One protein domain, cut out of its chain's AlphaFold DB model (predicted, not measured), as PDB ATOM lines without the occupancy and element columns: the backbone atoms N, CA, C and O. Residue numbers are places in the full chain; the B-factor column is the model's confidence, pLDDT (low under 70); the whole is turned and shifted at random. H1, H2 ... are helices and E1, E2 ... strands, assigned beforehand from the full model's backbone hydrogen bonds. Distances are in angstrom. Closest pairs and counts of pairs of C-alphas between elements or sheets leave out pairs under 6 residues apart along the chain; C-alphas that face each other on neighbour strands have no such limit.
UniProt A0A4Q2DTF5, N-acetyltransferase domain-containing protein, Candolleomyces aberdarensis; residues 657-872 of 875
ATOM      1  N   THR A 657     156.305 129.853 138.982       92.50
ATOM      2  CA  THR A 657     156.680 129.270 137.690       92.50
ATOM      3  C   THR A 657     157.124 130.314 136.679       92.50
ATOM      4  O   THR A 657     156.626 131.440 136.640       92.50
ATOM      5  N   TRP A 658     158.000 129.896 135.768       92.12
ATOM      6  CA  TRP A 658     158.431 130.679 134.616       92.12
ATOM      7  C   TRP A 658     158.357 129.873 133.318       92.12
ATOM      8  O   TRP A 658     158.516 128.652 133.308       92.12
ATOM      9  N   THR A 659     158.149 130.566 132.203       90.06
ATOM     10  CA  THR A 659     158.483 130.071 130.861       90.06
ATOM     11  C   THR A 659     159.931 130.424 130.512       90.06
ATOM     12  O   THR A 659     160.547 131.294 131.136       90.06
ATOM     13  N   VAL A 660     160.492 129.780 129.481       89.56
ATOM     14  CA  VAL A 660     161.836 130.143 128.992       89.56
ATOM     15  C   VAL A 660     161.857 131.605 128.550       89.56
ATOM     16  O   VAL A 660     162.812 132.332 128.819       89.56
ATOM     17  N   GLU A 661     160.798 132.046 127.878       88.69
ATOM     18  CA  GLU A 661     160.647 133.406 127.380       88.69
ATOM     19  C   GLU A 661     160.630 134.424 128.524       88.69
ATOM     20  O   GLU A 661     161.357 135.413 128.446       88.69
ATOM     21  N   GLU A 662     159.886 134.154 129.601       91.12
ATOM     22  CA  GLU A 662     159.834 135.013 130.793       91.12
ATOM     23  C   GLU A 662     161.220 135.172 131.439       91.12
ATOM     24  O   GLU A 662     161.599 136.280 131.828       91.12
ATOM     25  N   ILE A 663     162.009 134.094 131.509       93.88
ATOM     26  CA  ILE A 663     163.383 134.133 132.039       93.88
ATOM     27  C   ILE A 663     164.292 134.955 131.125       93.88
ATOM     28  O   ILE A 663     165.025 135.826 131.593       93.88
ATOM     29  N   LEU A 664     164.245 134.708 129.814       92.50
ATOM     30  CA  LEU A 664     165.068 135.436 128.849       92.50
ATOM     31  C   LEU A 664     164.749 136.935 128.835       92.50
ATOM     32  O   LEU A 664     165.663 137.748 128.692       92.50
ATOM     33  N   ASP A 665     163.477 137.300 128.982       91.25
ATOM     34  CA  ASP A 665     163.038 138.693 129.043       91.25
ATOM     35  C   ASP A 665     163.472 139.353 130.358       91.25
ATOM     36  O   ASP A 665     164.015 140.458 130.334       91.25
ATOM     37  N   THR A 666     163.338 138.640 131.482       93.12
ATOM     38  CA  THR A 666     163.806 139.081 132.810       93.12
ATOM     39  C   THR A 666     165.309 139.361 132.826       93.12
ATOM     40  O   THR A 666     165.760 140.330 133.430       93.12
ATOM     41  N   LEU A 667     166.092 138.530 132.139       93.50
ATOM     42  CA  LEU A 667     167.549 138.649 132.058       93.50
ATOM     43  C   LEU A 667     168.026 139.528 130.888       93.50
ATOM     44  O   LEU A 667     169.206 139.489 130.536       93.50
ATOM     45  N   GLU A 668     167.120 140.270 130.244       87.75
ATOM     46  CA  GLU A 668     167.392 141.156 129.103       87.75
ATOM     47  C   GLU A 668     168.174 140.480 127.955       87.75
ATOM     48  O   GLU A 668     168.928 141.114 127.203       87.75
ATOM     49  N   CYS A 669     167.964 139.174 127.758       84.50
ATOM     50  CA  CYS A 669     168.554 138.385 126.679       84.50
ATOM     51  C   CYS A 669     167.847 138.696 125.348       84.50
ATOM     52  O   CYS A 669     167.093 137.891 124.801       84.50
ATOM     53  N   THR A 670     168.075 139.903 124.829       73.81
ATOM     54  CA  THR A 670     167.310 140.511 123.722       73.81
ATOM     55  C   THR A 670     167.877 140.229 122.329       73.81
ATOM     56  O   THR A 670     167.217 140.488 121.324       73.81
ATOM     57  N   THR A 671     169.095 139.690 122.217       79.94
ATOM     58  CA  THR A 671     169.691 139.393 120.906       79.94
ATOM     59  C   THR A 671     169.175 138.064 120.347       79.94
ATOM     60  O   THR A 671     169.412 137.015 120.947       79.94
ATOM     61  N   GLU A 672     168.567 138.088 119.156       79.88
ATOM     62  CA  GLU A 672     168.059 136.897 118.443       79.88
ATOM     63  C   GLU A 672     169.038 135.698 118.380       79.88
ATOM     64  O   GLU A 672     168.619 134.564 118.628       79.88
ATOM     65  N   PRO A 673     170.353 135.881 118.128       81.00
ATOM     66  CA  PRO A 673     171.298 134.761 118.119       81.00
ATOM     67  C   PRO A 673     171.463 134.069 119.481       81.00
ATOM     68  O   PRO A 673     171.671 132.857 119.530       81.00
ATOM     69  N   LEU A 674     171.366 134.821 120.584       81.62
ATOM     70  CA  LEU A 674     171.458 134.275 121.940       81.62
ATOM     71  C   LEU A 674     170.192 133.488 122.280       81.62
ATOM     72  O   LEU A 674     170.292 132.321 122.642       81.62
ATOM     73  N   ARG A 675     169.010 134.092 122.078       87.69
ATOM     74  CA  ARG A 675     167.712 133.450 122.359       87.69
ATOM     75  C   ARG A 675     167.553 132.139 121.599       87.69
ATOM     76  O   ARG A 675     167.244 131.114 122.194       87.69
ATOM     77  N   SER A 676     167.830 132.154 120.294       86.81
ATOM     78  CA  SER A 676     167.740 130.954 119.450       86.81
ATOM     79  C   SER A 676     168.722 129.856 119.862       86.81
ATOM     80  O   SER A 676     168.389 128.676 119.773       86.81
ATOM     81  N   THR A 677     169.914 130.224 120.337       87.19
ATOM     82  CA  THR A 677     170.891 129.253 120.842       87.19
ATOM     83  C   THR A 677     170.429 128.644 122.162       87.19
ATOM     84  O   THR A 677     170.427 127.424 122.265       87.19
ATOM     85  N   VAL A 678     169.962 129.457 123.117       87.75
ATOM     86  CA  VAL A 678     169.429 128.973 124.404       87.75
ATOM     87  C   VAL A 678     168.247 128.029 124.188       87.75
ATOM     88  O   VAL A 678     168.259 126.920 124.708       87.75
ATOM     89  N   LEU A 679     167.266 128.423 123.368       88.00
ATOM     90  CA  LEU A 679     166.085 127.601 123.081       88.00
ATOM     91  C   LEU A 679     166.449 126.271 122.413       88.00
ATOM     92  O   LEU A 679     165.876 125.238 122.751       88.00
ATOM     93  N   ARG A 680     167.413 126.278 121.483       87.88
ATOM     94  CA  ARG A 680     167.895 125.053 120.833       87.88
ATOM     95  C   ARG A 680     168.601 124.134 121.828       87.88
ATOM     96  O   ARG A 680     168.328 122.940 121.827       87.88
ATOM     97  N   THR A 681     169.500 124.679 122.646       85.81
ATOM     98  CA  THR A 681     170.247 123.901 123.643       85.81
ATOM     99  C   THR A 681     169.306 123.324 124.699       85.81
ATOM    100  O   THR A 681     169.369 122.130 124.972       85.81
ATOM    101  N   TRP A 682     168.366 124.124 125.211       86.44
ATOM    102  CA  TRP A 682     167.329 123.645 126.126       86.44
ATOM    103  C   TRP A 682     166.447 122.558 125.501       86.44
ATOM    104  O   TRP A 682     166.173 121.554 126.147       86.44
ATOM    105  N   GLY A 683     166.037 122.725 124.238       84.94
ATOM    106  CA  GLY A 683     165.288 121.699 123.511       84.94
ATOM    107  C   GLY A 683     166.024 120.359 123.459       84.94
ATOM    108  O   GLY A 683     165.396 119.327 123.655       84.94
ATOM    109  N   GLY A 684     167.352 120.382 123.292       84.69
ATOM    110  CA  GLY A 684     168.190 119.182 123.362       84.69
ATOM    111  C   GLY A 684     168.134 118.488 124.725       84.69
ATOM    112  O   GLY A 684     167.928 117.283 124.774       84.69
ATOM    113  N   TYR A 685     168.244 119.242 125.824       84.44
ATOM    114  CA  TYR A 685     168.132 118.682 127.178       84.44
ATOM    115  C   TYR A 685     166.738 118.137 127.484       84.44
ATOM    116  O   TYR A 685     166.609 117.046 128.026       84.44
ATOM    117  N   ARG A 686     165.692 118.882 127.121       82.31
ATOM    118  CA  ARG A 686     164.300 118.483 127.359       82.31
ATOM    119  C   ARG A 686     163.938 117.193 126.621       82.31
ATOM    120  O   ARG A 686     163.157 116.401 127.136       82.31
ATOM    121  N   ASP A 687     164.461 117.016 125.411       83.31
ATOM    122  CA  ASP A 687     164.138 115.870 124.563       83.31
ATOM    123  C   ASP A 687     165.058 114.649 124.848       83.31
ATOM    124  O   ASP A 687     164.823 113.572 124.293       83.31
ATOM    125  N   ASP A 688     166.075 114.784 125.719       82.19
ATOM    126  CA  ASP A 688     166.955 113.695 126.178       82.19
ATOM    127  C   ASP A 688     166.324 112.942 127.374       82.19
ATOM    128  O   ASP A 688     166.248 113.489 128.478       82.19
ATOM    129  N   PRO A 689     165.897 111.674 127.207       79.25
ATOM    130  CA  PRO A 689     165.258 110.904 128.276       79.25
ATOM    131  C   PRO A 689     166.194 110.573 129.447       79.25
ATOM    132  O   PRO A 689     165.712 110.228 130.521       79.25
ATOM    133  N   GLU A 690     167.511 110.669 129.252       82.56
ATOM    134  CA  GLU A 690     168.530 110.412 130.278       82.56
ATOM    135  C   GLU A 690     169.060 111.720 130.900       82.56
ATOM    136  O   GLU A 690     170.037 111.704 131.651       82.56
ATOM    137  N   PHE A 691     168.451 112.874 130.591       80.75
ATOM    138  CA  PHE A 691     168.893 114.177 131.098       80.75
ATOM    139  C   PHE A 691     168.957 114.218 132.632       80.75
ATOM    140  O   PHE A 691     169.921 114.733 133.202       80.75
ATOM    141  N   MET A 692     167.958 113.634 133.298       82.06
ATOM    142  CA  MET A 692     167.854 113.638 134.760       82.06
ATOM    143  C   MET A 692     168.786 112.623 135.448       82.06
ATOM    144  O   MET A 692     169.065 112.789 136.632       82.06
ATOM    145  N   ASP A 693     169.340 111.633 134.731       81.62
ATOM    146  CA  ASP A 693     170.150 110.535 135.306       81.62
ATOM    147  C   ASP A 693     171.455 111.011 135.981       81.62
ATOM    148  O   ASP A 693     172.117 110.253 136.692       81.62
ATOM    149  N   GLY A 694     171.864 112.258 135.726       74.12
ATOM    150  CA  GLY A 694     173.057 112.879 136.301       74.12
ATOM    151  C   GLY A 694     172.837 113.660 137.598       74.12
ATOM    152  O   GLY A 694     173.816 114.200 138.120       74.12
ATOM    153  N   PHE A 695     171.602 113.747 138.092       84.69
ATOM    154  CA  PHE A 695     171.246 114.536 139.269       84.69
ATOM    155  C   PHE A 695     170.698 113.639 140.385       84.69
ATOM    156  O   PHE A 695     170.013 112.653 140.123       84.69
ATOM    157  N   ASP A 696     171.013 113.974 141.635       83.69
ATOM    158  CA  ASP A 696     170.546 113.275 142.834       83.69
ATOM    159  C   ASP A 696     170.003 114.275 143.870       83.69
ATOM    160  O   ASP A 696     170.213 115.481 143.749       83.69
ATOM    161  N   ASP A 697     169.274 113.776 144.875       81.50
ATOM    162  CA  ASP A 697     168.635 114.595 145.922       81.50
ATOM    163  C   ASP A 697     169.647 115.086 146.983       81.50
ATOM    164  O   ASP A 697     169.283 115.346 148.130       81.50
ATOM    165  N   SER A 698     170.944 115.161 146.654       86.25
ATOM    166  CA  SER A 698     171.973 115.593 147.612       86.25
ATOM    167  C   SER A 698     172.026 117.109 147.791       86.25
ATOM    168  O   SER A 698     172.575 117.571 148.791       86.25
ATOM    169  N   SER A 699     171.508 117.884 146.832       88.12
ATOM    170  CA  SER A 699     171.390 119.339 146.961       88.12
ATOM    171  C   SER A 699     170.153 119.697 147.778       88.12
ATOM    172  O   SER A 699     169.070 119.152 147.568       88.12
ATOM    173  N   ARG A 700     170.303 120.653 148.697       90.62
ATOM    174  CA  ARG A 700     169.182 121.190 149.488       90.62
ATOM    175  C   ARG A 700     168.487 122.365 148.812       90.62
ATOM    176  O   ARG A 700     167.358 122.680 149.177       90.62
ATOM    177  N   LEU A 701     169.163 123.020 147.867       93.44
ATOM    178  CA  LEU A 701     168.665 124.199 147.154       93.44
ATOM    179  C   LEU A 701     168.062 123.855 145.793       93.44
ATOM    180  O   LEU A 701     167.365 124.691 145.218       93.44
ATOM    181  N   LEU A 702     168.315 122.651 145.276       93.12
ATOM    182  CA  LEU A 702     167.719 122.143 144.048       93.12
ATOM    183  C   LEU A 702     166.596 121.150 144.344       93.12
ATOM    184  O   LEU A 702     166.690 120.333 145.254       93.12
ATOM    185  N   SER A 703     165.542 121.199 143.533       90.06
ATOM    186  CA  SER A 703     164.439 120.242 143.576       90.06
ATOM    187  C   SER A 703     164.481 119.316 142.362       90.06
ATOM    188  O   SER A 703     164.449 119.782 141.217       90.06
ATOM    189  N   LEU A 704     164.509 118.004 142.619       83.44
ATOM    190  CA  LEU A 704     164.302 116.958 141.610       83.44
ATOM    191  C   LEU A 704     162.836 116.590 141.408       83.44
ATOM    192  O   LEU A 704     162.521 115.833 140.489       83.44
ATOM    193  N   SER A 705     161.943 117.116 142.252       67.88
ATOM    194  CA  SER A 705     160.521 116.821 142.167       67.88
ATOM    195  C   SER A 705     159.988 117.224 140.795       67.88
ATOM    196  O   SER A 705     159.972 118.400 140.420       67.88
ATOM    197  N   ALA A 706     159.530 116.228 140.040       53.28
ATOM    198  CA  ALA A 706     158.669 116.469 138.904       53.28
ATOM    199  C   ALA A 706     157.330 116.955 139.466       53.28
ATOM    200  O   ALA A 706     156.510 116.158 139.921       53.28
ATOM    201  N   SER A 707     157.082 118.268 139.427       49.91
ATOM    202  CA  SER A 707     155.691 118.725 139.455       49.91
ATOM    203  C   SER A 707     154.938 117.965 138.353       49.91
ATOM    204  O   SER A 707     155.534 117.627 137.326       49.91
ATOM    205  N   SER A 708     153.632 117.739 138.507       46.16
ATOM    206  CA  SER A 708     152.769 117.126 137.474       46.16
ATOM    207  C   SER A 708     152.869 117.791 136.083       46.16
ATOM    208  O   SER A 708     152.341 117.281 135.096       46.16
ATOM    209  N   LYS A 709     153.568 118.929 135.997       54.94
ATOM    210  CA  LYS A 709     153.984 119.673 134.814       54.94
ATOM    211  C   LYS A 709     155.487 119.394 134.570       54.94
ATOM    212  O   LYS A 709     156.328 120.223 134.911       54.94
ATOM    213  N   GLU A 710     155.833 118.247 133.973       49.09
ATOM    214  CA  GLU A 710     157.200 117.684 133.763       49.09
ATOM    215  C   GLU A 710     158.248 118.596 133.056       49.09
ATOM    216  O   GLU A 710     159.369 118.178 132.781       49.09
ATOM    217  N   THR A 711     157.933 119.862 132.759       53.97
ATOM    218  CA  THR A 711     158.822 120.824 132.074       53.97
ATOM    219  C   THR A 711     158.868 122.216 132.726       53.97
ATOM    220  O   THR A 711     159.337 123.169 132.103       53.97
ATOM    221  N   ALA A 712     158.381 122.365 133.963       69.88
ATOM    222  CA  ALA A 712     158.279 123.670 134.613       69.88
ATOM    223  C   ALA A 712     159.627 124.179 135.175       69.88
ATOM    224  O   ALA A 712     160.328 123.495 135.921       69.88
ATOM    225  N   PHE A 713     159.966 125.427 134.849       90.56
ATOM    226  CA  PHE A 713     160.999 126.196 135.541       90.56
ATOM    227  C   PHE A 713     160.359 126.808 136.779       90.56
ATOM    228  O   PHE A 713     159.457 127.634 136.625       90.56
ATOM    229  N   PHE A 714     160.753 126.391 137.983       93.38
ATOM    230  CA  PHE A 714     160.038 126.811 139.186       93.38
ATOM    231  C   PHE A 714     160.919 126.989 140.421       93.38
ATOM    232  O   PHE A 714     162.054 126.511 140.471       93.38
ATOM    233  N   ILE A 715     160.345 127.669 141.416       95.12
ATOM    234  CA  ILE A 715     160.796 127.706 142.810       95.12
ATOM    235  C   ILE A 715     159.638 127.196 143.679       95.12
ATOM    236  O   ILE A 715     158.516 127.679 143.520       95.12
ATOM    237  N   ASN A 716     159.871 126.196 144.533       92.81
ATOM    238  CA  ASN A 716     158.828 125.615 145.397       92.81
ATOM    239  C   ASN A 716     158.679 126.364 146.735       92.81
ATOM    240  O   ASN A 716     159.421 127.306 147.010       92.81
ATOM    241  N   ALA A 717     157.727 125.938 147.568       92.19
ATOM    242  CA  ALA A 717     157.414 126.552 148.860       92.19
ATOM    243  C   ALA A 717     158.609 126.608 149.831       92.19
ATOM    244  O   ALA A 717     158.707 127.541 150.626       92.19
ATOM    245  N   ASP A 718     159.545 125.662 149.721       91.88
ATOM    246  CA  ASP A 718     160.774 125.614 150.523       91.88
ATOM    247  C   ASP A 718     161.888 126.529 149.972       91.88
ATOM    248  O   ASP A 718     162.974 126.617 150.544       91.88
ATOM    249  N   GLY A 719     161.643 127.229 148.860       93.38
ATOM    250  CA  GLY A 719     162.627 128.083 148.194       93.38
ATOM    251  C   GLY A 719     163.634 127.317 147.328       93.38
ATOM    252  O   GLY A 719     164.635 127.898 146.908       93.38
ATOM    253  N   GLN A 720     163.384 126.035 147.040       94.56
ATOM    254  CA  GLN A 720     164.241 125.221 146.179       94.56
ATOM    255  C   GLN A 720     163.955 125.491 144.703       94.56
ATOM    256  O   GLN A 720     162.804 125.623 144.284       94.56
ATOM    257  N   VAL A 721     165.013 125.513 143.900       95.56
ATOM    258  CA  VAL A 721     164.992 125.796 142.463       95.56
ATOM    259  C   VAL A 721     164.912 124.492 141.681       95.56
ATOM    260  O   VAL A 721     165.664 123.559 141.949       95.56
ATOM    261  N   SER A 722     164.049 124.411 140.672       93.31
ATOM    262  CA  SER A 722     164.013 123.221 139.819       93.31
ATOM    263  C   SER A 722     165.330 123.035 139.057       93.31
ATOM    264  O   SER A 722     165.925 124.003 138.567       93.31
ATOM    265  N   VAL A 723     165.793 121.788 138.912       91.88
ATOM    266  CA  VAL A 723     167.022 121.485 138.146       91.88
ATOM    267  C   VAL A 723     166.948 122.054 136.728       91.88
ATOM    268  O   VAL A 723     167.932 122.574 136.206       91.88
ATOM    269  N   GLN A 724     165.762 122.045 136.122       91.06
ATOM    270  CA  GLN A 724     165.487 122.626 134.812       91.06
ATOM    271  C   GLN A 724     165.818 124.128 134.770       91.06
ATOM    272  O   GLN A 724     166.486 124.588 133.839       91.06
ATOM    273  N   LEU A 725     165.395 124.895 135.784       93.81
ATOM    274  CA  LEU A 725     165.698 126.328 135.906       93.81
ATOM    275  C   LEU A 725     167.190 126.555 136.112       93.81
ATOM    276  O   LEU A 725     167.792 127.375 135.418       93.81
ATOM    277  N   TRP A 726     167.807 125.777 136.989       94.94
ATOM    278  CA  TRP A 726     169.238 125.866 137.236       94.94
ATOM    279  C   TRP A 726     170.076 125.593 135.972       94.94
ATOM    280  O   TRP A 726     170.940 126.398 135.615       94.94
ATOM    281  N   VAL A 727     169.768 124.530 135.218       92.25
ATOM    282  CA  VAL A 727     170.451 124.195 133.952       92.25
ATOM    283  C   VAL A 727     170.238 125.266 132.878       92.25
ATOM    284  O   VAL A 727     171.174 125.609 132.142       92.25
ATOM    285  N   LEU A 728     169.037 125.840 132.786       92.56
ATOM    286  CA  LEU A 728     168.772 126.938 131.857       92.56
ATOM    287  C   LEU A 728     169.642 128.163 132.183       92.56
ATOM    288  O   LEU A 728     170.251 128.744 131.279       92.56
ATOM    289  N   LEU A 729     169.762 128.524 133.463       95.12
ATOM    290  CA  LEU A 729     170.600 129.640 133.906       95.12
ATOM    291  C   LEU A 729     172.093 129.380 133.668       95.12
ATOM    292  O   LEU A 729     172.796 130.290 133.224       95.12
ATOM    293  N   LEU A 730     172.572 128.147 133.861       93.62
ATOM    294  CA  LEU A 730     173.937 127.751 133.490       93.62
ATOM    295  C   LEU A 730     174.196 127.895 131.990       93.62
ATOM    296  O   LEU A 730     175.251 128.380 131.582       93.62
ATOM    297  N   THR A 731     173.222 127.516 131.165       90.44
ATOM    298  CA  THR A 731     173.319 127.636 129.705       90.44
ATOM    299  C   THR A 731     173.425 129.103 129.284       90.44
ATOM    300  O   THR A 731     174.291 129.467 128.484       90.44
ATOM    301  N   ILE A 732     172.580 129.970 129.854       91.81
ATOM    302  CA  ILE A 732     172.631 131.423 129.623       91.81
ATOM    303  C   ILE A 732     173.977 131.986 130.100       91.81
ATOM    304  O   ILE A 732     174.619 132.754 129.377       91.81
ATOM    305  N   SER A 733     174.430 131.560 131.278       92.44
ATOM    306  CA  SER A 733     175.694 131.980 131.872       92.44
ATOM    307  C   SER A 733     176.906 131.617 131.009       92.44
ATOM    308  O   SER A 733     177.699 132.497 130.665       92.44
ATOM    309  N   GLY A 734     177.021 130.363 130.559       89.31
ATOM    310  CA  GLY A 734     178.102 129.916 129.671       89.31
ATOM    311  C   GLY A 734     178.159 130.706 128.359       89.31
ATOM    312  O   GLY A 734     179.231 131.118 127.904       89.31
ATOM    313  N   LEU A 735     176.995 131.023 127.782       87.38
ATOM    314  CA  LEU A 735     176.907 131.836 126.564       87.38
ATOM    315  C   LEU A 735     177.353 133.288 126.778       87.38
ATOM    316  O   LEU A 735     178.040 133.851 125.920       87.38
ATOM    317  N   GLN A 736     176.967 133.905 127.897       88.12
ATOM    318  CA  GLN A 736     177.287 135.305 128.196       88.12
ATOM    319  C   GLN A 736     178.750 135.490 128.613       88.12
ATOM    320  O   GLN A 736     179.416 136.413 128.131       88.12
ATOM    321  N   THR A 737     179.271 134.590 129.449       86.38
ATOM    322  CA  THR A 737     180.678 134.582 129.888       86.38
ATOM    323  C   THR A 737     181.631 134.144 128.772       86.38
ATOM    324  O   THR A 737     182.813 134.492 128.799       86.38
ATOM    325  N   LYS A 738     181.117 133.442 127.747       83.44
ATOM    326  CA  LYS A 738     181.890 132.793 126.668       83.44
ATOM    327  C   LYS A 738     182.881 131.761 127.201       83.44
ATOM    328  O   LYS A 738     183.955 131.565 126.623       83.44
ATOM    329  N   GLN A 739     182.525 131.127 128.306       76.56
ATOM    330  CA  GLN A 739     183.315 130.098 128.955       76.56
ATOM    331  C   GLN A 739     182.580 128.759 128.882       76.56
ATOM    332  O   GLN A 739     181.367 128.718 128.702       76.56
ATOM    333  N   VAL A 740     183.339 127.664 128.991       76.44
ATOM    334  CA  VAL A 740     182.809 126.290 129.003       76.44
ATOM    335  C   VAL A 740     182.003 125.960 127.733       76.44
ATOM    336  O   VAL A 740     180.793 125.755 127.756       76.44
ATOM    337  N   ALA A 741     182.689 125.886 126.586       77.31
ATOM    338  CA  ALA A 741     182.063 125.540 125.301       77.31
ATOM    339  C   ALA A 741     181.382 124.154 125.300       77.31
ATOM    340  O   ALA A 741     180.458 123.939 124.519       77.31
ATOM    341  N   SER A 742     181.798 123.254 126.199       78.75
ATOM    342  CA  SER A 742     181.211 121.926 126.403       78.75
ATOM    343  C   SER A 742     179.738 121.970 126.823       78.75
ATOM    344  O   SER A 742     178.999 121.058 126.478       78.75
ATOM    345  N   LEU A 743     179.260 123.043 127.473       78.06
ATOM    346  CA  LEU A 743     177.830 123.230 127.790       78.06
ATOM    347  C   LEU A 743     176.945 123.426 126.550       78.06
ATOM    348  O   LEU A 743     175.722 123.370 126.642       78.06
ATOM    349  N   LEU A 744     177.551 123.711 125.398       75.81
ATOM    350  CA  LEU A 744     176.858 123.928 124.129       75.81
ATOM    351  C   LEU A 744     177.062 122.766 123.154       75.81
ATOM    352  O   LEU A 744     176.458 122.770 122.080       75.81
ATOM    353  N   ASP A 745     177.917 121.810 123.516       80.69
ATOM    354  CA  ASP A 745     178.179 120.599 122.754       80.69
ATOM    355  C   ASP A 745     177.318 119.458 123.306       80.69
ATOM    356  O   ASP A 745     177.405 119.091 124.475       80.69
ATOM    357  N   GLU A 746     176.468 118.888 122.458       72.88
ATOM    358  CA  GLU A 746     175.537 117.818 122.829       72.88
ATOM    359  C   GLU A 746     176.260 116.584 123.403       72.88
ATOM    360  O   GLU A 746     175.741 115.937 124.307       72.88
ATOM    361  N   ALA A 747     177.488 116.294 122.957       75.19
ATOM    362  CA  ALA A 747     178.254 115.138 123.417       75.19
ATOM    363  C   ALA A 747     178.985 115.373 124.752       75.19
ATOM    364  O   ALA A 747     179.284 114.409 125.459       75.19
ATOM    365  N   GLU A 748     179.289 116.627 125.103       81.06
ATOM    366  CA  GLU A 748     180.073 116.976 126.301       81.06
ATOM    367  C   GLU A 748     179.231 117.622 127.417       81.06
ATOM    368  O   GLU A 748     179.624 117.593 128.588       81.06
ATOM    369  N   SER A 749     178.060 118.163 127.073       81.62
ATOM    370  CA  SER A 749     177.182 118.918 127.974       81.62
ATOM    371  C   SER A 749     176.771 118.141 129.220       81.62
ATOM    372  O   SER A 749     176.819 118.689 130.319       81.62
ATOM    373  N   ARG A 750     176.459 116.846 129.090       81.94
ATOM    374  CA  ARG A 750     176.084 115.993 130.230       81.94
ATOM    375  C   ARG A 750     177.187 115.928 131.289       81.94
ATOM    376  O   ARG A 750     176.923 116.123 132.472       81.94
ATOM    377  N   HIS A 751     178.435 115.714 130.871       83.81
ATOM    378  CA  HIS A 751     179.574 115.674 131.790       83.81
ATOM    379  C   HIS A 751     179.843 117.053 132.415       83.81
ATOM    380  O   HIS A 751     180.185 117.152 133.597       83.81
ATOM    381  N   ALA A 752     179.679 118.127 131.635       86.56
ATOM    382  CA  ALA A 752     179.819 119.492 132.133       86.56
ATOM    383  C   ALA A 752     178.769 119.811 133.215       86.56
ATOM    384  O   ALA A 752     179.131 120.316 134.277       86.56
ATOM    385  N   LEU A 753     177.499 119.452 132.993       88.50
ATOM    386  CA  LEU A 753     176.412 119.632 133.961       88.50
ATOM    387  C   LEU A 753     176.627 118.811 135.240       88.50
ATOM    388  O   LEU A 753     176.481 119.353 136.330       88.50
ATOM    389  N   GLN A 754     177.062 117.552 135.127       85.94
ATOM    390  CA  GLN A 754     177.406 116.720 136.291       85.94
ATOM    391  C   GLN A 754     178.554 117.321 137.114       85.94
ATOM    392  O   GLN A 754     178.513 117.325 138.345       85.94
ATOM    393  N   SER A 755     179.569 117.871 136.441       87.38
ATOM    394  CA  SER A 755     180.696 118.535 137.108       87.38
ATOM    395  C   SER A 755     180.249 119.805 137.841       87.38
ATOM    396  O   SER A 755     180.666 120.043 138.973       87.38
ATOM    397  N   LEU A 756     179.366 120.599 137.222       90.06
ATOM    398  CA  LEU A 756     178.761 121.788 137.833       90.06
ATOM    399  C   LEU A 756     177.869 121.430 139.023       90.06
ATOM    400  O   LEU A 756     177.890 122.143 140.021       90.06
ATOM    401  N   HIS A 757     177.118 120.331 138.931       91.00
ATOM    402  CA  HIS A 757     176.229 119.873 139.996       91.00
ATOM    403  C   HIS A 757     177.035 119.414 141.216       91.00
ATOM    404  O   HIS A 757     176.792 119.875 142.328       91.00
ATOM    405  N   GLY A 758     178.080 118.608 140.999       87.75
ATOM    406  CA  GLY A 758     178.994 118.204 142.070       87.75
ATOM    407  C   GLY A 758     179.709 119.390 142.724       87.75
ATOM    408  O   GLY A 758     179.887 119.410 143.942       87.75
ATOM    409  N   LEU A 759     180.078 120.410 141.941       87.38
ATOM    410  CA  LEU A 759     180.651 121.647 142.475       87.38
ATOM    411  C   LEU A 759     179.629 122.460 143.280       87.38
ATOM    412  O   LEU A 759     179.971 122.976 144.339       87.38
ATOM    413  N   HIS A 760     178.384 122.547 142.817       90.31
ATOM    414  CA  HIS A 760     177.309 123.209 143.551       90.31
ATOM    415  C   HIS A 760     177.062 122.550 144.914       90.31
ATOM    416  O   HIS A 760     177.105 123.244 145.925       90.31
ATOM    417  N   ILE A 761     176.936 121.219 144.966       88.44
ATOM    418  CA  ILE A 761     176.793 120.471 146.229       88.44
ATOM    419  C   ILE A 761     178.000 120.710 147.146       88.44
ATOM    420  O   ILE A 761     177.852 120.896 148.356       88.44
ATOM    421  N   ALA A 762     179.218 120.723 146.596       83.62
ATOM    422  CA  ALA A 762     180.412 121.011 147.386       83.62
ATOM    423  C   ALA A 762     180.373 122.423 147.994       83.62
ATOM    424  O   ALA A 762     180.781 122.593 149.139       83.62
ATOM    425  N   LEU A 763     179.862 123.417 147.262       84.75
ATOM    426  CA  LEU A 763     179.691 124.781 147.764       84.75
ATOM    427  C   LEU A 763     178.610 124.862 148.845       84.75
ATOM    428  O   LEU A 763     178.858 125.474 149.878       84.75
ATOM    429  N   GLU A 764     177.461 124.211 148.653       88.12
ATOM    430  CA  GLU A 764     176.382 124.179 149.650       88.12
ATOM    431  C   GLU A 764     176.857 123.660 151.008       88.12
ATOM    432  O   GLU A 764     176.566 124.284 152.026       88.12
ATOM    433  N   ASN A 765     177.612 122.556 151.013       81.69
ATOM    434  CA  ASN A 765     178.162 121.967 152.235       81.69
ATOM    435  C   ASN A 765     179.186 122.886 152.917       81.69
ATOM    436  O   ASN A 765     179.335 122.854 154.130       81.69
ATOM    437  N   GLN A 766     179.913 123.697 152.142       74.12
ATOM    438  CA  GLN A 766     180.907 124.618 152.692       74.12
ATOM    439  C   GLN A 766     180.278 125.888 153.269       74.12
ATOM    440  O   GLN A 766     180.876 126.469 154.163       74.12
ATOM    441  N   VAL A 767     179.095 126.310 152.808       72.44
ATOM    442  CA  VAL A 767     178.343 127.398 153.462       72.44
ATOM    443  C   VAL A 767     177.979 127.008 154.900       72.44
ATOM    444  O   VAL A 767     178.174 127.815 155.800       72.44
ATOM    445  N   ASP A 768     177.562 125.759 155.137       65.19
ATOM    446  CA  ASP A 768     177.208 125.278 156.487       65.19
ATOM    447  C   ASP A 768     178.392 125.244 157.453       65.19
ATOM    448  O   ASP A 768     178.245 125.558 158.631       65.19
ATOM    449  N   ASP A 769     179.572 124.876 156.957       61.56
ATOM    450  CA  ASP A 769     180.795 124.826 157.762       61.56
ATOM    451  C   ASP A 769     181.298 126.236 158.156       61.56
ATOM    452  O   ASP A 769     182.174 126.360 159.010       61.56
ATOM    453  N   LEU A 770     180.784 127.303 157.526       62.06
ATOM    454  CA  LEU A 770     181.227 128.691 157.719       62.06
ATOM    455  C   LEU A 770     180.316 129.520 158.645       62.06
ATOM    456  O   LEU A 770     180.702 130.634 159.003       62.06
ATOM    457  N   ASP A 771     179.165 128.985 159.068       54.72
ATOM    458  CA  ASP A 771     178.238 129.630 160.018       54.72
ATOM    459  C   ASP A 771     178.747 129.625 161.481       54.72
ATOM    460  O   ASP A 771     178.157 130.262 162.358       54.72
ATOM    461  N   ASP A 772     179.874 128.958 161.759       54.03
ATOM    462  CA  ASP A 772     180.622 129.094 163.012       54.03
ATOM    463  C   ASP A 772     181.651 130.247 162.886       54.03
ATOM    464  O   ASP A 772     182.633 130.153 162.150       54.03
ATOM    465  N   ASP A 773     181.436 131.332 163.648       48.50
ATOM    466  CA  ASP A 773     182.093 132.667 163.621       48.50
ATOM    467  C   ASP A 773     183.657 132.745 163.620       48.50
ATOM    468  O   ASP A 773     184.220 133.840 163.735       48.50
ATOM    469  N   GLU A 774     184.419 131.650 163.490       51.28
ATOM    470  CA  GLU A 774     185.897 131.650 163.542       51.28
ATOM    471  C   GLU A 774     186.638 130.805 162.470       51.28
ATOM    472  O   GLU A 774     187.853 130.618 162.602       51.28
ATOM    473  N   ASP A 775     186.025 130.345 161.369       55.06
ATOM    474  CA  ASP A 775     186.704 129.403 160.448       55.06
ATOM    475  C   ASP A 775     187.447 130.019 159.236       55.06
ATOM    476  O   ASP A 775     187.134 129.827 158.061       55.06
ATOM    477  N   THR A 776     188.577 130.692 159.507       56.78
ATOM    478  CA  THR A 776     189.556 131.079 158.452       56.78
ATOM    479  C   THR A 776     190.128 129.853 157.709       56.78
ATOM    480  O   THR A 776     190.639 129.964 156.592       56.78
ATOM    481  N   PHE A 777     190.058 128.671 158.331       56.38
ATOM    482  CA  PHE A 777     190.532 127.408 157.771       56.38
ATOM    483  C   PHE A 777     189.590 126.858 156.684       56.38
ATOM    484  O   PHE A 777     190.083 126.360 155.667       56.38
ATOM    485  N   GLY A 778     188.270 127.027 156.843       61.12
ATOM    486  CA  GLY A 778     187.251 126.622 155.864       61.12
ATOM    487  C   GLY A 778     187.428 127.322 154.513       61.12
ATOM    488  O   GLY A 778     187.623 126.664 153.489       61.12
ATOM    489  N   TYR A 779     187.538 128.658 154.512       63.97
ATOM    490  CA  TYR A 779     187.806 129.435 153.288       63.97
ATOM    491  C   TYR A 779     189.121 129.051 152.594       63.97
ATOM    492  O   TYR A 779     189.222 129.093 151.366       63.97
ATOM    493  N   GLN A 780     190.146 128.651 153.355       64.00
ATOM    494  CA  GLN A 780     191.429 128.237 152.789       64.00
ATOM    495  C   GLN A 780     191.350 126.856 152.119       64.00
ATOM    496  O   GLN A 780     191.983 126.647 151.080       64.00
ATOM    497  N   MET A 781     190.580 125.925 152.687       64.19
ATOM    498  CA  MET A 781     190.331 124.603 152.103       64.19
ATOM    499  C   MET A 781     189.435 124.702 150.862       64.19
ATOM    500  O   MET A 781     189.758 124.112 149.827       64.19
ATOM    501  N   LEU A 782     188.387 125.527 150.921       68.25
ATOM    502  CA  LEU A 782     187.536 125.840 149.777       68.25
ATOM    503  C   LEU A 782     188.340 126.502 148.646       68.25
ATOM    504  O   LEU A 782     188.257 126.069 147.500       68.25
ATOM    505  N   GLY A 783     189.204 127.473 148.955       67.12
ATOM    506  CA  GLY A 783     190.099 128.087 147.968       67.12
ATOM    507  C   GLY A 783     191.052 127.083 147.299       67.12
ATOM    508  O   GLY A 783     191.332 127.194 146.104       67.12
ATOM    509  N   GLN A 784     191.518 126.058 148.027       68.81
ATOM    510  CA  GLN A 784     192.308 124.962 147.446       68.81
ATOM    511  C   GLN A 784     191.471 124.072 146.521       68.81
ATOM    512  O   GLN A 784     191.932 123.757 145.420       68.81
ATOM    513  N   LEU A 785     190.251 123.706 146.924       70.38
ATOM    514  CA  LEU A 785     189.321 122.940 146.092       70.38
ATOM    515  C   LEU A 785     189.006 123.694 144.794       70.38
ATOM    516  O   LEU A 785     189.199 123.148 143.709       70.38
ATOM    517  N   LEU A 786     188.631 124.969 144.893       71.00
ATOM    518  CA  LEU A 786     188.337 125.826 143.744       71.00
ATOM    519  C   LEU A 786     189.549 125.986 142.816       71.00
ATOM    520  O   LEU A 786     189.402 125.941 141.599       71.00
ATOM    521  N   SER A 787     190.767 126.075 143.363       69.12
ATOM    522  CA  SER A 787     191.991 126.150 142.549       69.12
ATOM    523  C   SER A 787     192.292 124.880 141.739       69.12
ATOM    524  O   SER A 787     193.076 124.931 140.790       69.12
ATOM    525  N   SER A 788     191.693 123.741 142.111       67.12
ATOM    526  CA  SER A 788     191.845 122.458 141.411       67.12
ATOM    527  C   SER A 788     190.847 122.257 140.265       67.12
ATOM    528  O   SER A 788     190.986 121.310 139.490       67.12
ATOM    529  N   ILE A 789     189.872 123.160 140.140       70.88
ATOM    530  CA  ILE A 789     188.801 123.120 139.144       70.88
ATOM    531  C   ILE A 789     189.146 124.079 138.000       70.88
ATOM    532  O   ILE A 789     189.770 125.122 138.198       70.88
ATOM    533  N   GLU A 790     188.758 123.731 136.772       70.06
ATOM    534  CA  GLU A 790     188.896 124.635 135.629       70.06
ATOM    535  C   GLU A 790     188.142 125.949 135.896       70.06
ATOM    536  O   GLU A 790     186.922 125.949 136.056       70.06
ATOM    537  N   GLY A 791     188.862 127.078 135.912       68.56
ATOM    538  CA  GLY A 791     188.317 128.378 136.336       68.56
ATOM    539  C   GLY A 791     187.054 128.831 135.592       68.56
ATOM    540  O   GLY A 791     186.240 129.544 136.166       68.56
ATOM    541  N   GLY A 792     186.834 128.347 134.363       81.44
ATOM    542  CA  GLY A 792     185.618 128.641 133.605       81.44
ATOM    543  C   GLY A 792     184.330 128.088 134.229       81.44
ATOM    544  O   GLY A 792     183.275 128.683 134.059       81.44
ATOM    545  N   TYR A 793     184.388 126.980 134.976       86.25
ATOM    546  CA  TYR A 793     183.200 126.418 135.634       86.25
ATOM    547  C   TYR A 793     182.745 127.261 136.831       86.25
ATOM    548  O   TYR A 793     181.548 127.418 137.056       86.25
ATOM    549  N   ILE A 794     183.697 127.832 137.574       85.25
ATOM    550  CA  ILE A 794     183.418 128.676 138.743       85.25
ATOM    551  C   ILE A 794     182.774 129.990 138.304       85.25
ATOM    552  O   ILE A 794     181.738 130.370 138.837       85.25
ATOM    553  N   ASP A 795     183.357 130.644 137.301       86.81
ATOM    554  CA  ASP A 795     182.834 131.882 136.719       86.81
ATOM    555  C   ASP A 795     181.408 131.681 136.150       86.81
ATOM    556  O   ASP A 795     180.538 132.538 136.320       86.81
ATOM    557  N   VAL A 796     181.134 130.526 135.520       90.62
ATOM    558  CA  VAL A 796     179.788 130.171 135.036       90.62
ATOM    559  C   VAL A 796     178.795 129.986 136.189       90.62
ATOM    560  O   VAL A 796     177.665 130.470 136.075       90.62
ATOM    561  N   LEU A 797     179.183 129.336 137.294       91.69
ATOM    562  CA  LEU A 797     178.318 129.181 138.475       91.69
ATOM    563  C   LEU A 797     178.047 130.512 139.173       91.69
ATOM    564  O   LEU A 797     176.888 130.843 139.402       91.69
ATOM    565  N   GLU A 798     179.094 131.292 139.455       91.88
ATOM    566  CA  GLU A 798     178.999 132.607 140.104       91.88
ATOM    567  C   GLU A 798     178.021 133.518 139.343       91.88
ATOM    568  O   GLU A 798     177.120 134.140 139.923       91.88
ATOM    569  N   HIS A 799     178.143 133.541 138.013       93.94
ATOM    570  CA  HIS A 799     177.242 134.309 137.161       93.94
ATOM    571  C   HIS A 799     175.830 133.707 137.121       93.94
ATOM    572  O   HIS A 799     174.866 134.459 137.224       93.94
ATOM    573  N   ALA A 800     175.665 132.380 137.060       95.44
ATOM    574  CA  ALA A 800     174.343 131.744 137.094       95.44
ATOM    575  C   ALA A 800     173.580 132.022 138.404       95.44
ATOM    576  O   ALA A 800     172.386 132.320 138.361       95.44
ATOM    577  N   TYR A 801     174.264 132.014 139.552       96.44
ATOM    578  CA  TYR A 801     173.667 132.367 140.846       96.44
ATOM    579  C   TYR A 801     173.240 133.841 140.867       96.44
ATOM    580  O   TYR A 801     172.139 134.176 141.305       96.44
ATOM    581  N   THR A 802     174.060 134.726 140.292       96.31
ATOM    582  CA  THR A 802     173.721 136.150 140.128       96.31
ATOM    583  C   THR A 802     172.495 136.351 139.226       96.31
ATOM    584  O   THR A 802     171.638 137.197 139.516       96.31
ATOM    585  N   LEU A 803     172.372 135.568 138.147       97.06
ATOM    586  CA  LEU A 803     171.185 135.577 137.286       97.06
ATOM    587  C   LEU A 803     169.941 135.127 138.063       97.06
ATOM    588  O   LEU A 803     168.918 135.800 137.984       97.06
ATOM    589  N   LEU A 804     170.027 134.064 138.868       97.69
ATOM    590  CA  LEU A 804     168.903 133.598 139.686       97.69
ATOM    591  C   LEU A 804     168.454 134.638 140.723       97.69
ATOM    592  O   LEU A 804     167.259 134.906 140.852       97.69
ATOM    593  N   VAL A 805     169.399 135.282 141.416       97.12
ATOM    594  CA  VAL A 805     169.111 136.401 142.331       97.12
ATOM    595  C   VAL A 805     168.385 137.531 141.590       97.12
ATOM    596  O   VAL A 805     167.452 138.135 142.118       97.12
ATOM    597  N   THR A 806     168.773 137.798 140.340       96.81
ATOM    598  CA  THR A 806     168.105 138.788 139.482       96.81
ATOM    599  C   THR A 806     166.684 138.356 139.111       96.81
ATOM    600  O   THR A 806     165.772 139.183 139.179       96.81
ATOM    601  N   VAL A 807     166.468 137.075 138.786       96.69
ATOM    602  CA  VAL A 807     165.131 136.505 138.539       96.69
ATOM    603  C   VAL A 807     164.237 136.671 139.770       96.69
ATOM    604  O   VAL A 807     163.135 137.210 139.643       96.69
ATOM    605  N   CYS A 808     164.729 136.319 140.964       96.69
ATOM    606  CA  CYS A 808     163.972 136.437 142.215       96.69
ATOM    607  C   CYS A 808     163.575 137.890 142.504       96.69
ATOM    608  O   CYS A 808     162.394 138.192 142.669       96.69
ATOM    609  N   ARG A 809     164.544 138.817 142.473       94.38
ATOM    610  CA  ARG A 809     164.296 140.256 142.689       94.38
ATOM    611  C   ARG A 809     163.295 140.837 141.706       94.38
ATOM    612  O   ARG A 809     162.453 141.645 142.088       94.38
ATOM    613  N   THR A 810     163.415 140.454 140.437       93.88
ATOM    614  CA  THR A 810     162.542 140.978 139.386       93.88
ATOM    615  C   THR A 810     161.123 140.459 139.560       93.88
ATOM    616  O   THR A 810     160.185 141.236 139.398       93.88
ATOM    617  N   ARG A 811     160.944 139.184 139.934       92.88
ATOM    618  CA  ARG A 811     159.617 138.643 140.249       92.88
ATOM    619  C   ARG A 811     159.016 139.359 141.460       92.88
ATOM    620  O   ARG A 811     157.950 139.937 141.310       92.88
ATOM    621  N   MET A 812     159.747 139.459 142.576       93.06
ATOM    622  CA  MET A 812     159.275 140.153 143.786       93.06
ATOM    623  C   MET A 812     158.844 141.598 143.520       93.06
ATOM    624  O   MET A 812     157.785 142.026 143.960       93.06
ATOM    625  N   ALA A 813     159.628 142.357 142.746       90.62
ATOM    626  CA  ALA A 813     159.310 143.749 142.421       90.62
ATOM    627  C   ALA A 813     158.048 143.917 141.549       90.62
ATOM    628  O   ALA A 813     157.509 145.024 141.457       90.62
ATOM    629  N   ASN A 814     157.610 142.845 140.884       90.06
ATOM    630  CA  ASN A 814     156.438 142.825 140.014       90.06
ATOM    631  C   ASN A 814     155.231 142.101 140.634       90.06
ATOM    632  O   ASN A 814     154.156 142.170 140.042       90.06
ATOM    633  N   THR A 815     155.386 141.442 141.786       91.06
ATOM    634  CA  THR A 815     154.299 140.768 142.506       91.06
ATOM    635  C   THR A 815     153.524 141.772 143.358       91.06
ATOM    636  O   THR A 815     154.076 142.436 144.231       91.06
ATOM    637  N   GLY A 816     152.218 141.864 143.136       87.94
ATOM    638  CA  GLY A 816     151.320 142.774 143.828       87.94
ATOM    639  C   GLY A 816     151.296 144.192 143.254       87.94
ATOM    640  O   GLY A 816     151.668 144.476 142.112       87.94
ATOM    641  N   ARG A 817     150.805 145.134 144.065       84.50
ATOM    642  CA  ARG A 817     150.589 146.514 143.624       84.50
ATOM    643  C   ARG A 817     151.922 147.215 143.374       84.50
ATOM    644  O   ARG A 817     152.723 147.380 144.289       84.50
ATOM    645  N   ARG A 818     152.127 147.734 142.159       78.12
ATOM    646  CA  ARG A 818     153.367 148.438 141.781       78.12
ATOM    647  C   ARG A 818     153.779 149.502 142.803       78.12
ATOM    648  O   ARG A 818     153.010 150.416 143.103       78.12
ATOM    649  N   GLY A 819     155.030 149.422 143.254       71.81
ATOM    650  CA  GLY A 819     155.622 150.388 144.181       71.81
ATOM    651  C   GLY A 819     155.193 150.222 145.642       71.81
ATOM    652  O   GLY A 819     155.343 151.176 146.405       71.81
ATOM    653  N   HIS A 820     154.656 149.060 146.030       79.12
ATOM    654  CA  HIS A 820     154.459 148.716 147.441       79.12
ATOM    655  C   HIS A 820     155.804 148.628 148.187       79.12
ATOM    656  O   HIS A 820     156.861 148.451 147.577       79.12
ATOM    657  N   GLY A 821     155.782 148.779 149.513       76.31
ATOM    658  CA  GLY A 821     156.992 148.868 150.345       76.31
ATOM    659  C   GLY A 821     157.727 147.542 150.589       76.31
ATOM    660  O   GLY A 821     158.458 147.440 151.569       76.31
ATOM    661  N   GLY A 822     157.537 146.529 149.738       83.56
ATOM    662  CA  GLY A 822     158.088 145.182 149.924       83.56
ATOM    663  C   GLY A 822     157.308 144.335 150.939       83.56
ATOM    664  O   GLY A 822     156.127 144.582 151.181       83.56
ATOM    665  N   ILE A 823     157.979 143.327 151.509       86.50
ATOM    666  CA  ILE A 823     157.405 142.329 152.435       86.50
ATOM    667  C   ILE A 823     156.872 142.976 153.721       86.50
ATOM    668  O   ILE A 823     155.779 142.632 154.159       86.50
ATOM    669  N   GLU A 824     157.597 143.942 154.296       85.44
ATOM    670  CA  GLU A 824     157.169 144.641 155.519       85.44
ATOM    671  C   GLU A 824     155.847 145.395 155.305       85.44
ATOM    672  O   GLU A 824     154.934 145.272 156.112       85.44
ATOM    673  N   ASP A 825     155.689 146.096 154.175       85.25
ATOM    674  CA  ASP A 825     154.433 146.789 153.838       85.25
ATOM    675  C   ASP A 825     153.282 145.804 153.572       85.25
ATOM    676  O   ASP A 825     152.138 146.102 153.906       85.25
ATOM    677  N   LEU A 826     153.557 144.622 153.005       85.19
ATOM    678  CA  LEU A 826     152.544 143.570 152.844       85.19
ATOM    679  C   LEU A 826     152.080 143.026 154.203       85.19
ATOM    680  O   LEU A 826     150.873 142.916 154.428       85.19
ATOM    681  N   ALA A 827     153.014 142.743 155.114       85.12
ATOM    682  CA  ALA A 827     152.719 142.277 156.468       85.12
ATOM    683  C   ALA A 827     151.958 143.337 157.284       85.12
ATOM    684  O   ALA A 827     150.891 143.047 157.821       85.12
ATOM    685  N   ASP A 828     152.413 144.593 157.275       85.06
ATOM    686  CA  ASP A 828     151.743 145.707 157.961       85.06
ATOM    687  C   ASP A 828     150.306 145.917 157.450       85.06
ATOM    688  O   ASP A 828     149.387 146.225 158.217       85.06
ATOM    689  N   ARG A 829     150.076 145.734 156.143       84.25
ATOM    690  CA  ARG A 829     148.729 145.776 155.548       84.25
ATOM    691  C   ARG A 829     147.878 144.583 155.962       84.25
ATOM    692  O   ARG A 829     146.675 144.762 156.151       84.25
ATOM    693  N   LEU A 830     148.480 143.405 156.115       82.81
ATOM    694  CA  LEU A 830     147.821 142.203 156.630       82.81
ATOM    695  C   LEU A 830     147.557 142.240 158.146       82.81
ATOM    696  O   LEU A 830     146.731 141.475 158.637       82.81
ATOM    697  N   ASP A 831     148.193 143.151 158.874       77.25
ATOM    698  CA  ASP A 831     147.899 143.421 160.287       77.25
ATOM    699  C   ASP A 831     147.003 144.660 160.476       77.25
ATOM    700  O   ASP A 831     146.532 144.958 161.581       77.25
ATOM    701  N   SER A 832     146.717 145.388 159.390       73.00
ATOM    702  CA  SER A 832     145.886 146.590 159.409       73.00
ATOM    703  C   SER A 832     144.426 146.277 159.772       73.00
ATOM    704  O   SER A 832     143.839 145.328 159.258       73.00
ATOM    705  N   PRO A 833     143.750 147.116 160.577       49.53
ATOM    706  CA  PRO A 833     142.335 146.937 160.919       49.53
ATOM    707  C   PRO A 833     141.354 147.061 159.729       49.53
ATOM    708  O   PRO A 833     140.174 146.741 159.903       49.53
ATOM    709  N   ASP A 834     141.813 147.485 158.542       52.56
ATOM    710  CA  ASP A 834     141.037 147.535 157.281       52.56
ATOM    711  C   ASP A 834     140.805 146.149 156.635       52.56
ATOM    712  O   ASP A 834     140.164 146.030 155.589       52.56
ATOM    713  N   ILE A 835     141.253 145.069 157.280       51.66
ATOM    714  CA  ILE A 835     141.254 143.698 156.743       51.66
ATOM    715  C   ILE A 835     139.899 143.008 156.591       51.66
ATOM    716  O   ILE A 835     139.807 141.821 156.284       51.66
ATOM    717  N   ARG A 836     138.818 143.761 156.780       57.19
ATOM    718  CA  ARG A 836     137.444 143.285 156.571       57.19
ATOM    719  C   ARG A 836     137.137 143.002 155.097       57.19
ATOM    720  O   ARG A 836     136.156 142.330 154.804       57.19
ATOM    721  N   LYS A 837     137.992 143.494 154.200       77.00
ATOM    722  CA  LYS A 837     138.028 143.219 152.765       77.00
ATOM    723  C   LYS A 837     138.575 141.810 152.492       77.00
ATOM    724  O   LYS A 837     139.785 141.622 152.353       77.00
ATOM    725  N   LYS A 838     137.690 140.805 152.480       84.69
ATOM    726  CA  LYS A 838     138.049 139.375 152.364       84.69
ATOM    727  C   LYS A 838     138.895 139.091 151.118       84.69
ATOM    728  O   LYS A 838     139.901 138.392 151.222       84.69
ATOM    729  N   ARG A 839     138.516 139.643 149.961       88.81
ATOM    730  CA  ARG A 839     139.188 139.367 148.678       88.81
ATOM    731  C   ARG A 839     140.575 139.997 148.662       88.81
ATOM    732  O   ARG A 839     141.552 139.329 148.341       88.81
ATOM    733  N   THR A 840     140.673 141.238 149.134       90.50
ATOM    734  CA  THR A 840     141.942 141.957 149.287       90.50
ATOM    735  C   THR A 840     142.879 141.224 150.241       90.50
ATOM    736  O   THR A 840     144.061 141.088 149.937       90.50
ATOM    737  N   ARG A 841     142.368 140.706 151.370       89.25
ATOM    738  CA  ARG A 841     143.167 139.900 152.307       89.25
ATOM    739  C   ARG A 841     143.730 138.653 151.624       89.25
ATOM    740  O   ARG A 841     144.909 138.376 151.805       89.25
ATOM    741  N   HIS A 842     142.923 137.924 150.850       91.12
ATOM    742  CA  HIS A 842     143.394 136.733 150.136       91.12
ATOM    743  C   HIS A 842     144.490 137.073 149.117       91.12
ATOM    744  O   HIS A 842     145.540 136.433 149.130       91.12
ATOM    745  N   SER A 843     144.296 138.111 148.297       93.38
ATOM    746  CA  SER A 843     145.314 138.558 147.335       93.38
ATOM    747  C   SER A 843     146.602 139.033 148.016       93.38
ATOM    748  O   SER A 843     147.692 138.749 147.532       93.38
ATOM    749  N   LEU A 844     146.491 139.736 149.150       92.00
ATOM    750  CA  LEU A 844     147.643 140.171 149.944       92.00
ATOM    751  C   LEU A 844     148.404 138.992 150.548       92.00
ATOM    752  O   LEU A 844     149.630 138.997 150.514       92.00
ATOM    753  N   LEU A 845     147.697 138.006 151.107       91.69
ATOM    754  CA  LEU A 845     148.317 136.820 151.698       91.69
ATOM    755  C   LEU A 845     149.055 136.005 150.638       91.69
ATOM    756  O   LEU A 845     150.192 135.609 150.869       91.69
ATOM    757  N   LEU A 846     148.448 135.840 149.459       93.56
ATOM    758  CA  LEU A 846     149.105 135.209 148.319       93.56
ATOM    759  C   LEU A 846     150.379 135.975 147.937       93.56
ATOM    760  O   LEU A 846     151.464 135.404 147.956       93.56
ATOM    761  N   ALA A 847     150.278 137.285 147.687       93.94
ATOM    762  CA  ALA A 847     151.434 138.108 147.330       93.94
ATOM    763  C   ALA A 847     152.534 138.101 148.410       93.94
ATOM    764  O   ALA A 847     153.719 138.129 148.074       93.94
ATOM    765  N   LEU A 848     152.171 138.068 149.697       93.12
ATOM    766  CA  LEU A 848     153.124 137.945 150.800       93.12
ATOM    767  C   LEU A 848     153.846 136.596 150.753       93.12
ATOM    768  O   LEU A 848     155.075 136.581 150.778       93.12
ATOM    769  N   ASN A 849     153.105 135.491 150.660       92.88
ATOM    770  CA  ASN A 849     153.668 134.141 150.650       92.88
ATOM    771  C   ASN A 849     154.626 133.942 149.469       92.88
ATOM    772  O   ASN A 849     155.750 133.481 149.664       92.88
ATOM    773  N   GLU A 850     154.246 134.382 148.268       94.69
ATOM    774  CA  GLU A 850     155.129 134.307 147.097       94.69
ATOM    775  C   GLU A 850     156.411 135.144 147.283       94.69
ATOM    776  O   GLU A 850     157.510 134.685 146.966       94.69
ATOM    777  N   ASN A 851     156.307 136.354 147.849       94.19
ATOM    778  CA  ASN A 851     157.483 137.177 148.150       94.19
ATOM    779  C   ASN A 851     158.381 136.552 149.232       94.19
ATOM    780  O   ASN A 851     159.601 136.687 149.153       94.19
ATOM    781  N   LEU A 852     157.816 135.858 150.225       94.25
ATOM    782  CA  LEU A 852     158.591 135.137 151.241       94.25
ATOM    783  C   LEU A 852     159.379 133.973 150.625       94.25
ATOM    784  O   LEU A 852     160.570 133.842 150.913       94.25
ATOM    785  N   ILE A 853     158.760 133.195 149.728       95.25
ATOM    786  CA  ILE A 853     159.431 132.123 148.971       95.25
ATOM    787  C   ILE A 853     160.615 132.693 148.177       95.25
ATOM    788  O   ILE A 853     161.748 132.216 148.291       95.25
ATOM    789  N   LEU A 854     160.376 133.762 147.410       96.25
ATOM    790  CA  LEU A 854     161.411 134.406 146.595       96.25
ATOM    791  C   LEU A 854     162.525 135.018 147.444       96.25
ATOM    792  O   LEU A 854     163.685 134.928 147.056       96.25
ATOM    793  N   SER A 855     162.195 135.619 148.589       95.38
ATOM    794  CA  SER A 855     163.183 136.193 149.506       95.38
ATOM    795  C   SER A 855     164.050 135.113 150.154       95.38
ATOM    796  O   SER A 855     165.252 135.328 150.314       95.38
ATOM    797  N   SER A 856     163.463 133.968 150.515       95.06
ATOM    798  CA  SER A 856     164.190 132.812 151.061       95.06
ATOM    799  C   SER A 856     165.167 132.234 150.032       95.06
ATOM    800  O   SER A 856     166.358 132.057 150.314       95.06
ATOM    801  N   CYS A 857     164.694 132.041 148.795       96.75
ATOM    802  CA  CYS A 857     165.543 131.631 147.681       96.75
ATOM    803  C   CYS A 857     166.641 132.680 147.422       96.75
ATOM    804  O   CYS A 857     167.824 132.359 147.418       96.75
ATOM    805  N   GLU A 858     166.300 133.963 147.267       96.56
ATOM    806  CA  GLU A 858     167.290 135.013 146.996       96.56
ATOM    807  C   GLU A 858     168.406 135.055 148.053       96.56
ATOM    808  O   GLU A 858     169.568 135.231 147.687       96.56
ATOM    809  N   ALA A 859     168.070 134.899 149.338       94.38
ATOM    810  CA  ALA A 859     169.048 134.854 150.423       94.38
ATOM    811  C   ALA A 859     170.021 133.674 150.258       94.38
ATOM    812  O   ALA A 859     171.219 133.899 150.111       94.38
ATOM    813  N   SER A 860     169.498 132.451 150.135       93.62
ATOM    814  CA  SER A 860     170.314 131.232 150.022       93.62
ATOM    815  C   SER A 860     171.309 131.283 148.853       93.62
ATOM    816  O   SER A 860     172.463 130.870 148.963       93.62
ATOM    817  N   TRP A 861     170.884 131.828 147.708       94.69
ATOM    818  CA  TRP A 861     171.740 131.918 146.523       94.69
ATOM    819  C   TRP A 861     172.703 133.114 146.554       94.69
ATOM    820  O   TRP A 861     173.758 133.052 145.921       94.69
ATOM    821  N   LYS A 862     172.397 134.187 147.298       92.75
ATOM    822  CA  LYS A 862     173.369 135.259 147.576       92.75
ATOM    823  C   LYS A 862     174.518 134.766 148.432       92.75
ATOM    824  O   LYS A 862     175.654 135.102 148.113       92.75
ATOM    825  N   ASP A 863     174.233 133.973 149.460       89.88
ATOM    826  CA  ASP A 863     175.266 133.451 150.356       89.88
ATOM    827  C   ASP A 863     176.298 132.646 149.552       89.88
ATOM    828  O   ASP A 863     177.504 132.855 149.684       89.88
ATOM    829  N   LEU A 864     175.841 131.842 148.584       89.88
ATOM    830  CA  LEU A 864     176.722 131.148 147.638       89.88
ATOM    831  C   LEU A 864     177.571 132.098 146.771       89.88
ATOM    832  O   LEU A 864     178.751 131.820 146.537       89.88
ATOM    833  N   VAL A 865     177.008 133.214 146.291       89.31
ATOM    834  CA  VAL A 865     177.764 134.242 145.544       89.31
ATOM    835  C   VAL A 865     178.823 134.891 146.436       89.31
ATOM    836  O   VAL A 865     179.962 135.082 146.005       89.31
ATOM    837  N   GLU A 866     178.480 135.209 147.684       85.12
ATOM    838  CA  GLU A 866     179.407 135.807 148.644       85.12
ATOM    839  C   GLU A 866     180.544 134.845 148.992       85.12
ATOM    840  O   GLU A 866     181.711 135.244 148.940       85.12
ATOM    841  N   VAL A 867     180.245 133.573 149.266       81.31
ATOM    842  CA  VAL A 867     181.257 132.542 149.533       81.31
ATOM    843  C   VAL A 867     182.219 132.388 148.353       81.31
ATOM    844  O   VAL A 867     183.440 132.388 148.552       81.31
ATOM    845  N   LEU A 868     181.707 132.340 147.120       81.12
ATOM    846  CA  LEU A 868     182.545 132.296 145.917       81.12
ATOM    847  C   LEU A 868     183.427 133.545 145.773       81.12
ATOM    848  O   LEU A 868     184.613 133.419 145.453       81.12
ATOM    849  N   GLY A 869     182.890 134.730 146.070       76.44
ATOM    850  CA  GLY A 869     183.638 135.989 146.044       76.44
ATOM    851  C   GLY A 869     184.779 136.050 147.069       76.44
ATOM    852  O   GLY A 869     185.838 136.600 146.769       76.44
ATOM    853  N   HIS A 870     184.601 135.458 148.255       71.56
ATOM    854  CA  HIS A 870     185.632 135.403 149.304       71.56
ATOM    855  C   HIS A 870     186.688 134.317 149.055       71.56
ATOM    856  O   HIS A 870     187.847 134.480 149.445       71.56
ATOM    857  N   ALA A 871     186.308 133.211 148.409       65.44
ATOM    858  CA  ALA A 871     187.192 132.075 148.161       65.44
ATOM    859  C   ALA A 871     188.123 132.264 146.944       65.44
ATOM    860  O   ALA A 871     189.122 131.548 146.813       65.44
ATOM    861  N   GLN A 872     187.846 133.236 146.066       64.19
ATOM    862  CA  GLN A 872     188.744 133.605 144.970       64.19
ATOM    863  C   GLN A 872     189.888 134.516 145.474       64.19
ATOM    864  O   GLN A 872     189.631 135.601 146.002       64.19
TER     865      GLN A 872
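This is residues 657 to 872 of the 875 residues of the protein "N-acetyltransferase domain-containing protein" of Candolleomyces aberdarensis (UniProt A0A4Q2DTF5). Two long helices, H8 and H10, run side by side in opposite ways and make the long axis; the first part of H10 extends past H8 as an arm, on which H9 folds back as a hairpin. H6 crosses near the other end of this pair with H7 beyond it, while H4 crosses H8 and H2 packs on H4. The printed part has 216 residues, in order H1 H2 H3 E1 H4 H5 H6 H7 H8 H9 H10, and is mostly helix. It is compact, with a radius of gyration of the C-alphas of 18.9 A and spans of 59 by 47 by 31 A.

H10, residues 838 to 871, touches H8, residues 791 to 814, at a shallow tilt of 20 degrees, opposite ways; the closest C-alphas are those of Val 805 and Glu 858, 5.2 A apart. H9, residues 822 to 830, forms a helical hairpin with H10, closest at Leu 826 and Leu 848, C-alphas 6.0 A apart. H6, residues 749 to 768, touches H10 about perpendicular at 86 degrees, closest at C-alphas 763 and 864, 7.0 A. H7, residues 776 to 787, touches H10 at C-alphas 783 and 871, 4.9 A. H4, residues 723 to 737, touches H8 at a steep tilt of 65 degrees, closest at C-alphas 729 and 800, 5.3 A. H2, residues 672 to 687, touches H4 at C-alphas 678 and 732, 6.6 A, and is apart from H8. H1, residues 660 to 666, touches H8 at C-alphas 666 and 807, 6.4 A. H5, residues 741 to 744, touches H6 only at the corner, with C-alphas 743 and 749 at 4.4 A. H3, residues 691 to 694, touches H6 at C-alphas 694 and 754, 5.8 A. E1, residues 713 to 716, pairs with no named strand; residues 657 to 658 pair antiparallel with its residues 713 to 714. Every O i to N i+4 pair is within hydrogen-bond range in H1, H2, H4, H8 and H9; the counts are 15 of 16 in H6, 7 of 8 in H7 and 29 of 30 in H10, and H3 and H5 are too short for such a pair.

H1 begins at C-alpha 660 (161.836, 130.143, 128.992). From first to last C-alpha, H2 measures 22.2 A, H4 20.6 A, H6 29.2 A, H8 35.2 A and H10 49.9 A. H10 ends at C-alpha 871 (187.192, 132.075, 148.161).

The C-alphas farthest apart, of Ala 747 and Pro 833, are 60.9 A apart. The printed part has no cut; the link from H3 to E1, 18 residues, is long. Mean pLDDT of the printed part is 82.8, and residues under 70 include 705 to 712 and 768 to 784.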